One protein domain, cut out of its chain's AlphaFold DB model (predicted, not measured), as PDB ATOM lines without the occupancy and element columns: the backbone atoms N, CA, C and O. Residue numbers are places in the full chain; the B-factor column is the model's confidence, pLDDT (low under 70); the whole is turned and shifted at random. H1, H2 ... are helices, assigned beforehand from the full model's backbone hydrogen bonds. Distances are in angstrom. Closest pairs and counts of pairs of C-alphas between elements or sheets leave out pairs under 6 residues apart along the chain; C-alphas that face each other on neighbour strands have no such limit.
ATOM      1  N   ASN A  96      17.921   9.917 -29.028       92.00
ATOM      2  CA  ASN A  96      18.101  11.232 -28.415       92.00
ATOM      3  C   ASN A  96      17.391  11.343 -27.061       92.00
ATOM      4  O   ASN A  96      17.738  12.206 -26.266       92.00
ATOM      5  N   LEU A  97      16.422  10.462 -26.788       93.75
ATOM      6  CA  LEU A  97      15.725  10.392 -25.505       93.75
ATOM      7  C   LEU A  97      16.399   9.435 -24.518       93.75
ATOM      8  O   LEU A  97      15.898   9.258 -23.405       93.75
ATOM      9  N   ARG A  98      17.524   8.814 -24.896       95.19
ATOM     10  CA  ARG A  98      18.298   7.951 -24.002       95.19
ATOM     11  C   ARG A  98      18.905   8.778 -22.876       95.19
ATOM     12  O   ARG A  98      19.575   9.773 -23.133       95.19
ATOM     13  N   LEU A  99      18.750   8.304 -21.645       93.94
ATOM     14  CA  LEU A  99      19.302   8.946 -20.462       93.94
ATOM     15  C   LEU A  99      20.008   7.912 -19.583       93.94
ATOM     16  O   LEU A  99      19.405   6.929 -19.150       93.94
ATOM     17  N   THR A 100      21.299   8.136 -19.334       94.19
ATOM     18  CA  THR A 100      22.089   7.273 -18.445       94.19
ATOM     19  C   THR A 100      21.822   7.622 -16.984       94.19
ATOM     20  O   THR A 100      21.473   8.763 -16.665       94.19
ATOM     21  N   LYS A 101      22.044   6.669 -16.070       94.50
ATOM     22  CA  LYS A 101      21.875   6.922 -14.626       94.50
ATOM     23  C   LYS A 101      22.793   8.043 -14.136       94.50
ATOM     24  O   LYS A 101      22.393   8.837 -13.290       94.50
ATOM     25  N   ALA A 102      24.014   8.108 -14.671       93.88
ATOM     26  CA  ALA A 102      24.993   9.131 -14.323       93.88
ATOM     27  C   ALA A 102      24.524  10.530 -14.750       93.88
ATOM     28  O   ALA A 102      24.483  11.428 -13.915       93.88
ATOM     29  N   THR A 103      24.094  10.684 -16.008       93.00
ATOM     30  CA  THR A 103      23.570  11.958 -16.530       93.00
ATOM     31  C   THR A 103      22.337  12.414 -15.755       93.00
ATOM     32  O   THR A 103      22.233  13.579 -15.388       93.00
ATOM     33  N   PHE A 104      21.422  11.491 -15.439       92.88
ATOM     34  CA  PHE A 104      20.245  11.814 -14.635       92.88
ATOM     35  C   PHE A 104      20.626  12.326 -13.237       92.88
ATOM     36  O   PHE A 104      20.077  13.323 -12.778       92.88
ATOM     37  N   LEU A 105      21.582  11.679 -12.559       93.56
ATOM     38  CA  LEU A 105      22.034  12.111 -11.231       93.56
ATOM     39  C   LEU A 105      22.790  13.443 -11.263       93.56
ATOM     40  O   LEU A 105      22.685  14.221 -10.316       93.56
ATOM     41  N   GLU A 106      23.535  13.720 -12.331       93.56
ATOM     42  CA  GLU A 106      24.165  15.021 -12.546       93.56
ATOM     43  C   GLU A 106      23.108  16.122 -12.711       93.56
ATOM     44  O   GLU A 106      23.142  17.113 -11.985       93.56
ATOM     45  N   HIS A 107      22.110  15.909 -13.573       92.31
ATOM     46  CA  HIS A 107      20.997  16.845 -13.746       92.31
ATOM     47  C   HIS A 107      20.207  17.044 -12.448       92.31
ATOM     48  O   HIS A 107      19.866  18.173 -12.101       92.31
ATOM     49  N   ALA A 108      19.962  15.973 -11.688       91.56
ATOM     50  CA  ALA A 108      19.265  16.056 -10.409       91.56
ATOM     51  C   ALA A 108      20.011  16.934  -9.391       91.56
ATOM     52  O   ALA A 108      19.361  17.671  -8.659       91.56
ATOM     53  N   ARG A 109      21.353  16.908  -9.379       92.50
ATOM     54  CA  ARG A 109      22.188  17.766  -8.512       92.50
ATOM     55  C   ARG A 109      22.204  19.233  -8.927       92.50
ATOM     56  O   ARG A 109      22.406  20.095  -8.081       92.50
ATOM     57  N   LEU A 110      22.037  19.514 -10.217       91.00
ATOM     58  CA  LEU A 110      21.960  20.882 -10.738       91.00
ATOM     59  C   LEU A 110      20.558  21.487 -10.579       91.00
ATOM     60  O   LEU A 110      20.395  22.705 -10.653       91.00
ATOM     61  N   SER A 111      19.548  20.643 -10.386       86.12
ATOM     62  CA  SER A 111      18.163  21.069 -10.258       86.12
ATOM     63  C   SER A 111      17.881  21.633  -8.861       86.12
ATOM     64  O   SER A 111      18.183  20.979  -7.865       86.12
ATOM     65  N   PRO A 112      17.204  22.789  -8.750       85.69
ATOM     66  CA  PRO A 112      16.769  23.324  -7.459       85.69
ATOM     67  C   PRO A 112      15.612  22.523  -6.836       85.69
ATOM     68  O   PRO A 112      15.172  22.841  -5.734       85.69
ATOM     69  N   LEU A 113      15.074  21.525  -7.548       83.69
ATOM     70  CA  LEU A 113      13.916  20.738  -7.117       83.69
ATOM     71  C   LEU A 113      14.276  19.620  -6.134       83.69
ATOM     72  O   LEU A 113      13.387  19.106  -5.458       83.69
ATOM     73  N   PHE A 114      15.547  19.216  -6.081       89.69
ATOM     74  CA  PHE A 114      15.994  18.082  -5.281       89.69
ATOM     75  C   PHE A 114      17.057  18.512  -4.279       89.69
ATOM     76  O   PHE A 114      18.002  19.220  -4.613       89.69
ATOM     77  N   ASP A 115      16.914  18.043  -3.048       93.81
ATOM     78  CA  ASP A 115      17.944  18.138  -2.025       93.81
ATOM     79  C   ASP A 115      18.848  16.893  -2.044       93.81
ATOM     80  O   ASP A 115      18.509  15.845  -2.606       93.81
ATOM     81  N   ASP A 116      20.001  16.978  -1.379       95.88
ATOM     82  CA  ASP A 116      20.985  15.887  -1.345       95.88
ATOM     83  C   ASP A 116      20.411  14.574  -0.791       95.88
ATOM     84  O   ASP A 116      20.812  13.484  -1.220       95.88
ATOM     85  N   SER A 117      19.453  14.654   0.142       96.69
ATOM     86  CA  SER A 117      18.813  13.469   0.717       96.69
ATOM     87  C   SER A 117      17.952  12.738  -0.321       96.69
ATOM     88  O   SER A 117      18.089  11.519  -0.487       96.69
ATOM     89  N   THR A 118      17.158  13.481  -1.100       95.62
ATOM     90  CA  THR A 118      16.354  12.939  -2.201       95.62
ATOM     91  C   THR A 118      17.243  12.385  -3.307       95.62
ATOM     92  O   THR A 118      16.983  11.293  -3.816       95.62
ATOM     93  N   ILE A 119      18.343  13.064  -3.641       96.31
ATOM     94  CA  ILE A 119      19.287  12.594  -4.664       96.31
ATOM     95  C   ILE A 119      19.924  11.263  -4.251       96.31
ATOM     96  O   ILE A 119      19.982  10.338  -5.062       96.31
ATOM     97  N   ASN A 120      20.356  11.113  -2.995       97.25
ATOM     98  CA  ASN A 120      20.911   9.846  -2.501       97.25
ATOM     99  C   ASN A 120      19.877   8.713  -2.491       97.25
ATOM    100  O   ASN A 120      20.201   7.557  -2.803       97.25
ATOM    101  N   PHE A 121      18.628   9.033  -2.156       97.38
ATOM    102  CA  PHE A 121      17.529   8.082  -2.231       97.38
ATOM    103  C   PHE A 121      17.295   7.615  -3.674       97.38
ATOM    104  O   PHE A 121      17.313   6.409  -3.939       97.38
ATOM    105  N   ILE A 122      17.184   8.548  -4.627       95.50
ATOM    106  CA  ILE A 122      17.009   8.227  -6.047       95.50
ATOM    107  C   ILE A 122      18.218   7.454  -6.591       95.50
ATOM    108  O   ILE A 122      18.038   6.461  -7.291       95.50
ATOM    109  N   ALA A 123      19.448   7.820  -6.223       96.31
ATOM    110  CA  ALA A 123      20.653   7.086  -6.615       96.31
ATOM    111  C   ALA A 123      20.627   5.629  -6.127       96.31
ATOM    112  O   ALA A 123      20.994   4.710  -6.864       96.31
ATOM    113  N   THR A 124      20.147   5.399  -4.901       97.00
ATOM    114  CA  THR A 124      19.980   4.048  -4.351       97.00
ATOM    115  C   THR A 124      18.933   3.257  -5.133       97.00
ATOM    116  O   THR A 124      19.159   2.079  -5.424       97.00
ATOM    117  N   ILE A 125      17.822   3.896  -5.513       96.56
ATOM    118  CA  ILE A 125      16.800   3.289  -6.375       96.56
ATOM    119  C   ILE A 125      17.397   2.938  -7.737       96.56
ATOM    120  O   ILE A 125      17.319   1.783  -8.132       96.56
ATOM    121  N   LEU A 126      18.054   3.879  -8.422       94.75
ATOM    122  CA  LEU A 126      18.632   3.663  -9.753       94.75
ATOM    123  C   LEU A 126      19.688   2.550  -9.762       94.75
ATOM    124  O   LEU A 126      19.794   1.785 -10.725       94.75
ATOM    125  N   LYS A 127      20.464   2.429  -8.680       94.56
ATOM    126  CA  LYS A 127      21.453   1.359  -8.510       94.56
ATOM    127  C   LYS A 127      20.806  -0.017  -8.336       94.56
ATOM    128  O   LYS A 127      21.391  -1.005  -8.761       94.56
ATOM    129  N   ARG A 128      19.638  -0.079  -7.693       95.88
ATOM    130  CA  ARG A 128      18.904  -1.327  -7.425       95.88
ATOM    131  C   ARG A 128      17.879  -1.669  -8.500       95.88
ATOM    132  O   ARG A 128      17.471  -2.818  -8.595       95.88
ATOM    133  N   SER A 129      17.452  -0.691  -9.291       92.44
ATOM    134  CA  SER A 129      16.650  -0.926 -10.478       92.44
ATOM    135  C   SER A 129      17.555  -1.545 -11.536       92.44
ATOM    136  O   SER A 129      18.563  -0.938 -11.914       92.44
ATOM    137  N   ASP A 130      17.168  -2.699 -12.070       92.75
ATOM    138  CA  ASP A 130      17.821  -3.352 -13.214       92.75
ATOM    139  C   ASP A 130      17.616  -2.575 -14.537       92.75
ATOM    140  O   ASP A 130      17.559  -3.133 -15.629       92.75
ATOM    141  N   MET A 131      17.502  -1.248 -14.455       91.88
ATOM    142  CA  MET A 131      17.499  -0.348 -15.598       91.88
ATOM    143  C   MET A 131      18.894  -0.315 -16.220       91.88
ATOM    144  O   MET A 131      19.896  -0.127 -15.529       91.88
ATOM    145  N   SER A 132      18.959  -0.482 -17.535       92.31
ATOM    146  CA  SER A 132      20.184  -0.294 -18.314       92.31
ATOM    147  C   SER A 132      20.442   1.196 -18.558       92.31
ATOM    148  O   SER A 132      19.499   1.971 -18.638       92.31
ATOM    149  N   ASP A 133      21.686   1.599 -18.819       93.88
ATOM    150  CA  ASP A 133      21.992   2.949 -19.331       93.88
ATOM    151  C   ASP A 133      21.467   3.199 -20.765       93.88
ATOM    152  O   ASP A 133      21.689   4.260 -21.348       93.88
ATOM    153  N   GLN A 134      20.760   2.225 -21.352       92.94
ATOM    154  CA  GLN A 134      20.008   2.367 -22.602       92.94
ATOM    155  C   GLN A 134      18.555   2.818 -22.401       92.94
ATOM    156  O   GLN A 134      17.821   2.959 -23.380       92.94
ATOM    157  N   THR A 135      18.111   3.028 -21.160       93.25
ATOM    158  CA  THR A 135      16.747   3.492 -20.888       93.25
ATOM    159  C   THR A 135      16.505   4.883 -21.458       93.25
ATOM    160  O   THR A 135      17.380   5.747 -21.426       93.25
ATOM    161  N   CYS A 136      15.302   5.093 -21.985       93.88
ATOM    162  CA  CYS A 136      14.858   6.391 -22.471       93.88
ATOM    163  C   CYS A 136      13.927   7.047 -21.460       93.88
ATOM    164  O   CYS A 136      13.246   6.367 -20.693       93.88
ATOM    165  N   ALA A 137      13.915   8.369 -21.483       91.81
ATOM    166  CA  ALA A 137      13.207   9.201 -20.532       91.81
ATOM    167  C   ALA A 137      12.417  10.292 -21.277       91.81
ATOM    168  O   ALA A 137      12.839  10.681 -22.374       91.81
ATOM    169  N   PRO A 138      11.299  10.785 -20.712       91.56
ATOM    170  CA  PRO A 138      10.496  11.835 -21.328       91.56
ATOM    171  C   PRO A 138      11.312  13.077 -21.704       91.56
ATOM    172  O   PRO A 138      12.208  13.447 -20.944       91.56
ATOM    173  N   PRO A 139      10.988  13.773 -22.811       90.31
ATOM    174  CA  PRO A 139      11.720  14.965 -23.252       90.31
ATOM    175  C   PRO A 139      11.910  16.018 -22.150       90.31
ATOM    176  O   PRO A 139      12.989  16.592 -22.028       90.31
ATOM    177  N   ALA A 140      10.895  16.216 -21.301       89.12
ATOM    178  CA  ALA A 140      10.909  17.203 -20.223       89.12
ATOM    179  C   ALA A 140      12.091  17.042 -19.252       89.12
ATOM    180  O   ALA A 140      12.619  18.039 -18.765       89.12
ATOM    181  N   ILE A 141      12.546  15.810 -18.995       88.44
ATOM    182  CA  ILE A 141      13.606  15.541 -18.010       88.44
ATOM    183  C   ILE A 141      15.027  15.593 -18.590       88.44
ATOM    184  O   ILE A 141      15.997  15.396 -17.860       88.44
ATOM    185  N   HIS A 142      15.169  15.892 -19.885       89.00
ATOM    186  CA  HIS A 142      16.475  16.134 -20.515       89.00
ATOM    187  C   HIS A 142      16.986  17.562 -20.295       89.00
ATOM    188  O   HIS A 142      18.160  17.834 -20.534       89.00
ATOM    189  N   TYR A 143      16.140  18.471 -19.812       86.56
ATOM    190  CA  TYR A 143      16.524  19.843 -19.491       86.56
ATOM    191  C   TYR A 143      17.004  19.965 -18.038       86.56
ATOM    192  O   TYR A 143      16.489  19.291 -17.148       86.56
ATOM    193  N   ILE A 144      17.974  20.856 -17.785       84.75
ATOM    194  CA  ILE A 144      18.513  21.121 -16.432       84.75
ATOM    195  C   ILE A 144      17.411  21.635 -15.497       84.75
ATOM    196  O   ILE A 144      17.311  21.215 -14.347       84.75
ATOM    197  N   GLN A 145      16.566  22.531 -16.007       83.12
ATOM    198  CA  GLN A 145      15.308  22.906 -15.376       83.12
ATOM    199  C   GLN A 145      14.181  22.238 -16.165       83.12
ATOM    200  O   GLN A 145      13.826  22.731 -17.237       83.12
ATOM    201  N   PRO A 146      13.659  21.093 -15.695       79.44
ATOM    202  CA  PRO A 146      12.630  20.375 -16.425       79.44
ATOM    203  C   PRO A 146      11.331  21.187 -16.462       79.44
ATOM    204  O   PRO A 146      10.794  21.581 -15.425       79.44
ATOM    205  N   CYS A 147      10.811  21.417 -17.666       80.00
ATOM    206  CA  CYS A 147       9.479  21.976 -17.873       80.00
ATOM    207  C   CYS A 147       8.458  20.835 -17.826       80.00
ATOM    208  O   CYS A 147       8.246  20.133 -18.810       80.00
ATOM    209  N   CYS A 148       7.846  20.628 -16.661       81.56
ATOM    210  CA  CYS A 148       6.808  19.614 -16.451       81.56
ATOM    211  C   CYS A 148       5.394  20.214 -16.570       81.56
ATOM    212  O   CYS A 148       4.532  19.949 -15.728       81.56
ATOM    213  N   GLY A 149       5.173  21.087 -17.556       89.62
ATOM    214  CA  GLY A 149       3.878  21.711 -17.803       89.62
ATOM    215  C   GLY A 149       2.875  20.749 -18.440       89.62
ATOM    216  O   GLY A 149       3.211  19.650 -18.889       89.62
ATOM    217  N   LEU A 150       1.605  21.166 -18.484       93.88
ATOM    218  CA  LEU A 150       0.553  20.386 -19.145       93.88
ATOM    219  C   LEU A 150       0.776  20.275 -20.657       93.88
ATOM    220  O   LEU A 150       0.392  19.264 -21.243       93.88
ATOM    221  N   ASP A 151       1.389  21.286 -21.272       93.62
ATOM    222  CA  ASP A 151       1.665  21.294 -22.706       93.62
ATOM    223  C   ASP A 151       2.779  20.299 -23.058       93.62
ATOM    224  O   ASP A 151       2.608  19.497 -23.975       93.62
ATOM    225  N   GLU A 152       3.865  20.243 -22.277       92.50
ATOM    226  CA  GLU A 152       4.924  19.240 -22.455       92.50
ATOM    227  C   GLU A 152       4.414  17.822 -22.191       92.50
ATOM    228  O   GLU A 152       4.704  16.907 -22.964       92.50
ATOM    229  N   ALA A 153       3.604  17.637 -21.143       92.50
ATOM    230  CA  ALA A 153       2.982  16.348 -20.854       92.50
ATOM    231  C   ALA A 153       2.039  15.906 -21.987       92.50
ATOM    232  O   ALA A 153       2.003  14.730 -22.349       92.50
ATOM    233  N   ARG A 154       1.292  16.843 -22.588       94.69
ATOM    234  CA  ARG A 154       0.442  16.554 -23.749       94.69
ATOM    235  C   ARG A 154       1.279  16.152 -24.960       94.69
ATOM    236  O   ARG A 154       0.937  15.161 -25.596       94.69
ATOM    237  N   ALA A 155       2.361  16.872 -25.248       93.38
ATOM    238  CA  ALA A 155       3.257  16.555 -26.356       93.38
ATOM    239  C   ALA A 155       3.926  15.177 -26.187       93.38
ATOM    240  O   ALA A 155       4.066  14.436 -27.159       93.38
ATOM    241  N   GLU A 156       4.295  14.794 -24.958       94.00
ATOM    242  CA  GLU A 156       4.800  13.448 -24.658       94.00
ATOM    243  C   GLU A 156       3.744  12.375 -24.946       94.00
ATOM    244  O   GLU A 156       4.027  11.392 -25.633       94.00
ATOM    245  N   VAL A 157       2.519  12.563 -24.445       93.81
ATOM    246  CA  VAL A 157       1.420  11.617 -24.677       93.81
ATOM    247  C   VAL A 157       1.119  11.501 -26.164       93.81
ATOM    248  O   VAL A 157       0.955  10.390 -26.656       93.81
ATOM    249  N   GLU A 158       1.087  12.616 -26.889       93.81
ATOM    250  CA  GLU A 158       0.881  12.637 -28.336       93.81
ATOM    251  C   GLU A 158       1.955  11.815 -29.062       93.81
ATOM    252  O   GLU A 158       1.630  10.915 -29.839       93.81
ATOM    253  N   LEU A 159       3.228  12.047 -28.726       92.19
ATOM    254  CA  LEU A 159       4.367  11.318 -29.280       92.19
ATOM    255  C   LEU A 159       4.278   9.807 -29.023       92.19
ATOM    256  O   LEU A 159       4.569   9.018 -29.921       92.19
ATOM    257  N   VAL A 160       3.908   9.384 -27.810       92.88
ATOM    258  CA  VAL A 160       3.884   7.961 -27.430       92.88
ATOM    259  C   VAL A 160       2.620   7.258 -27.921       92.88
ATOM    260  O   VAL A 160       2.693   6.128 -28.390       92.88
ATOM    261  N   VAL A 161       1.451   7.886 -27.807       92.94
ATOM    262  CA  VAL A 161       0.167   7.243 -28.115       92.94
ATOM    263  C   VAL A 161      -0.061   7.175 -29.620       92.94
ATOM    264  O   VAL A 161      -0.386   6.105 -30.132       92.94
ATOM    265  N   PHE A 162       0.147   8.275 -30.352       91.00
ATOM    266  CA  PHE A 162      -0.108   8.296 -31.796       91.00
ATOM    267  C   PHE A 162       0.975   7.610 -32.625       91.00
ATOM    268  O   PHE A 162       0.757   7.342 -33.795       91.00
ATOM    269  N   SER A 163       2.125   7.276 -32.038       88.44
ATOM    270  CA  SER A 163       3.124   6.437 -32.712       88.44
ATOM    271  C   SER A 163       2.835   4.937 -32.611       88.44
ATOM    272  O   SER A 163       3.464   4.150 -33.314       88.44
ATOM    273  N   VAL A 164       1.933   4.531 -31.713       88.62
ATOM    274  CA  VAL A 164       1.557   3.122 -31.494       88.62
ATOM    275  C   VAL A 164       0.238   2.785 -32.175       88.62
ATOM    276  O   VAL A 164      -0.001   1.627 -32.513       88.62
TER     277      VAL A 164
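This is residues 96 to 164 of the 166 residues of the protein "FAE domain-containing protein" of Triticum urartu (UniProt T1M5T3). A helical hairpin, H1 and H2 side by side, stands at one end of the domain, and a separate helix, H4, stands at the other end, running in nearly the same direction as H2. Between these ends lie the short H3 and the links before and after it, and the hairpin makes no contact with H4. The printed part has 69 residues with four named helices, in the order H1, H2, H3, H4, and no named strand; its class is all helix. It is only just compact, close to loose, with a radius of gyration of the C-alphas of 13.1 A and spans of 36 by 27 by 17 A.

Start at H2, residues 116 to 128, the longest helix. It touches H1, residues 101 to 110, where the closest C-alphas, of Lys 101 and Leu 126, are 6.7 A apart. The two form a helical hairpin, with a shallow tilt of 7 degrees, opposite ways. Move on to H3, residues 139 to 142: it is near H1, with 6 pairs of C-alphas within 10 A, and apart from H2. H3 only just touches H4, residues 150 to 161, with 3 pairs of C-alphas within 8 A; the closest are those of Ala 140 and Glu 152, 6.7 A apart, and H4 touches H3 with residues 152 to 156 alone. H4 is apart from H1 and H2. In H1, H2 and H4 every O i to N i+4 pair is within hydrogen-bond range; H3 is too short for such a pair.

Find C-alpha 116 at (20.985, 15.887, -1.345); from there H2 runs 18.4 A to C-alpha 128. H1 begins at C-alpha 101, (21.875, 6.922, -14.626), and spans 14.5 A. H3 spans 5.6 A. H4 runs 15.9 A to C-alpha 161 at (0.167, 7.243, -28.115).

The two C-alphas farthest apart, of Asp 116 and Val 164, are 38.1 A apart. The printed part has no cut. The link H1 to H2 is tight, the other two are short, and no link is long. The mean pLDDT of the printed part is 91.9, and no printed residue is under 70.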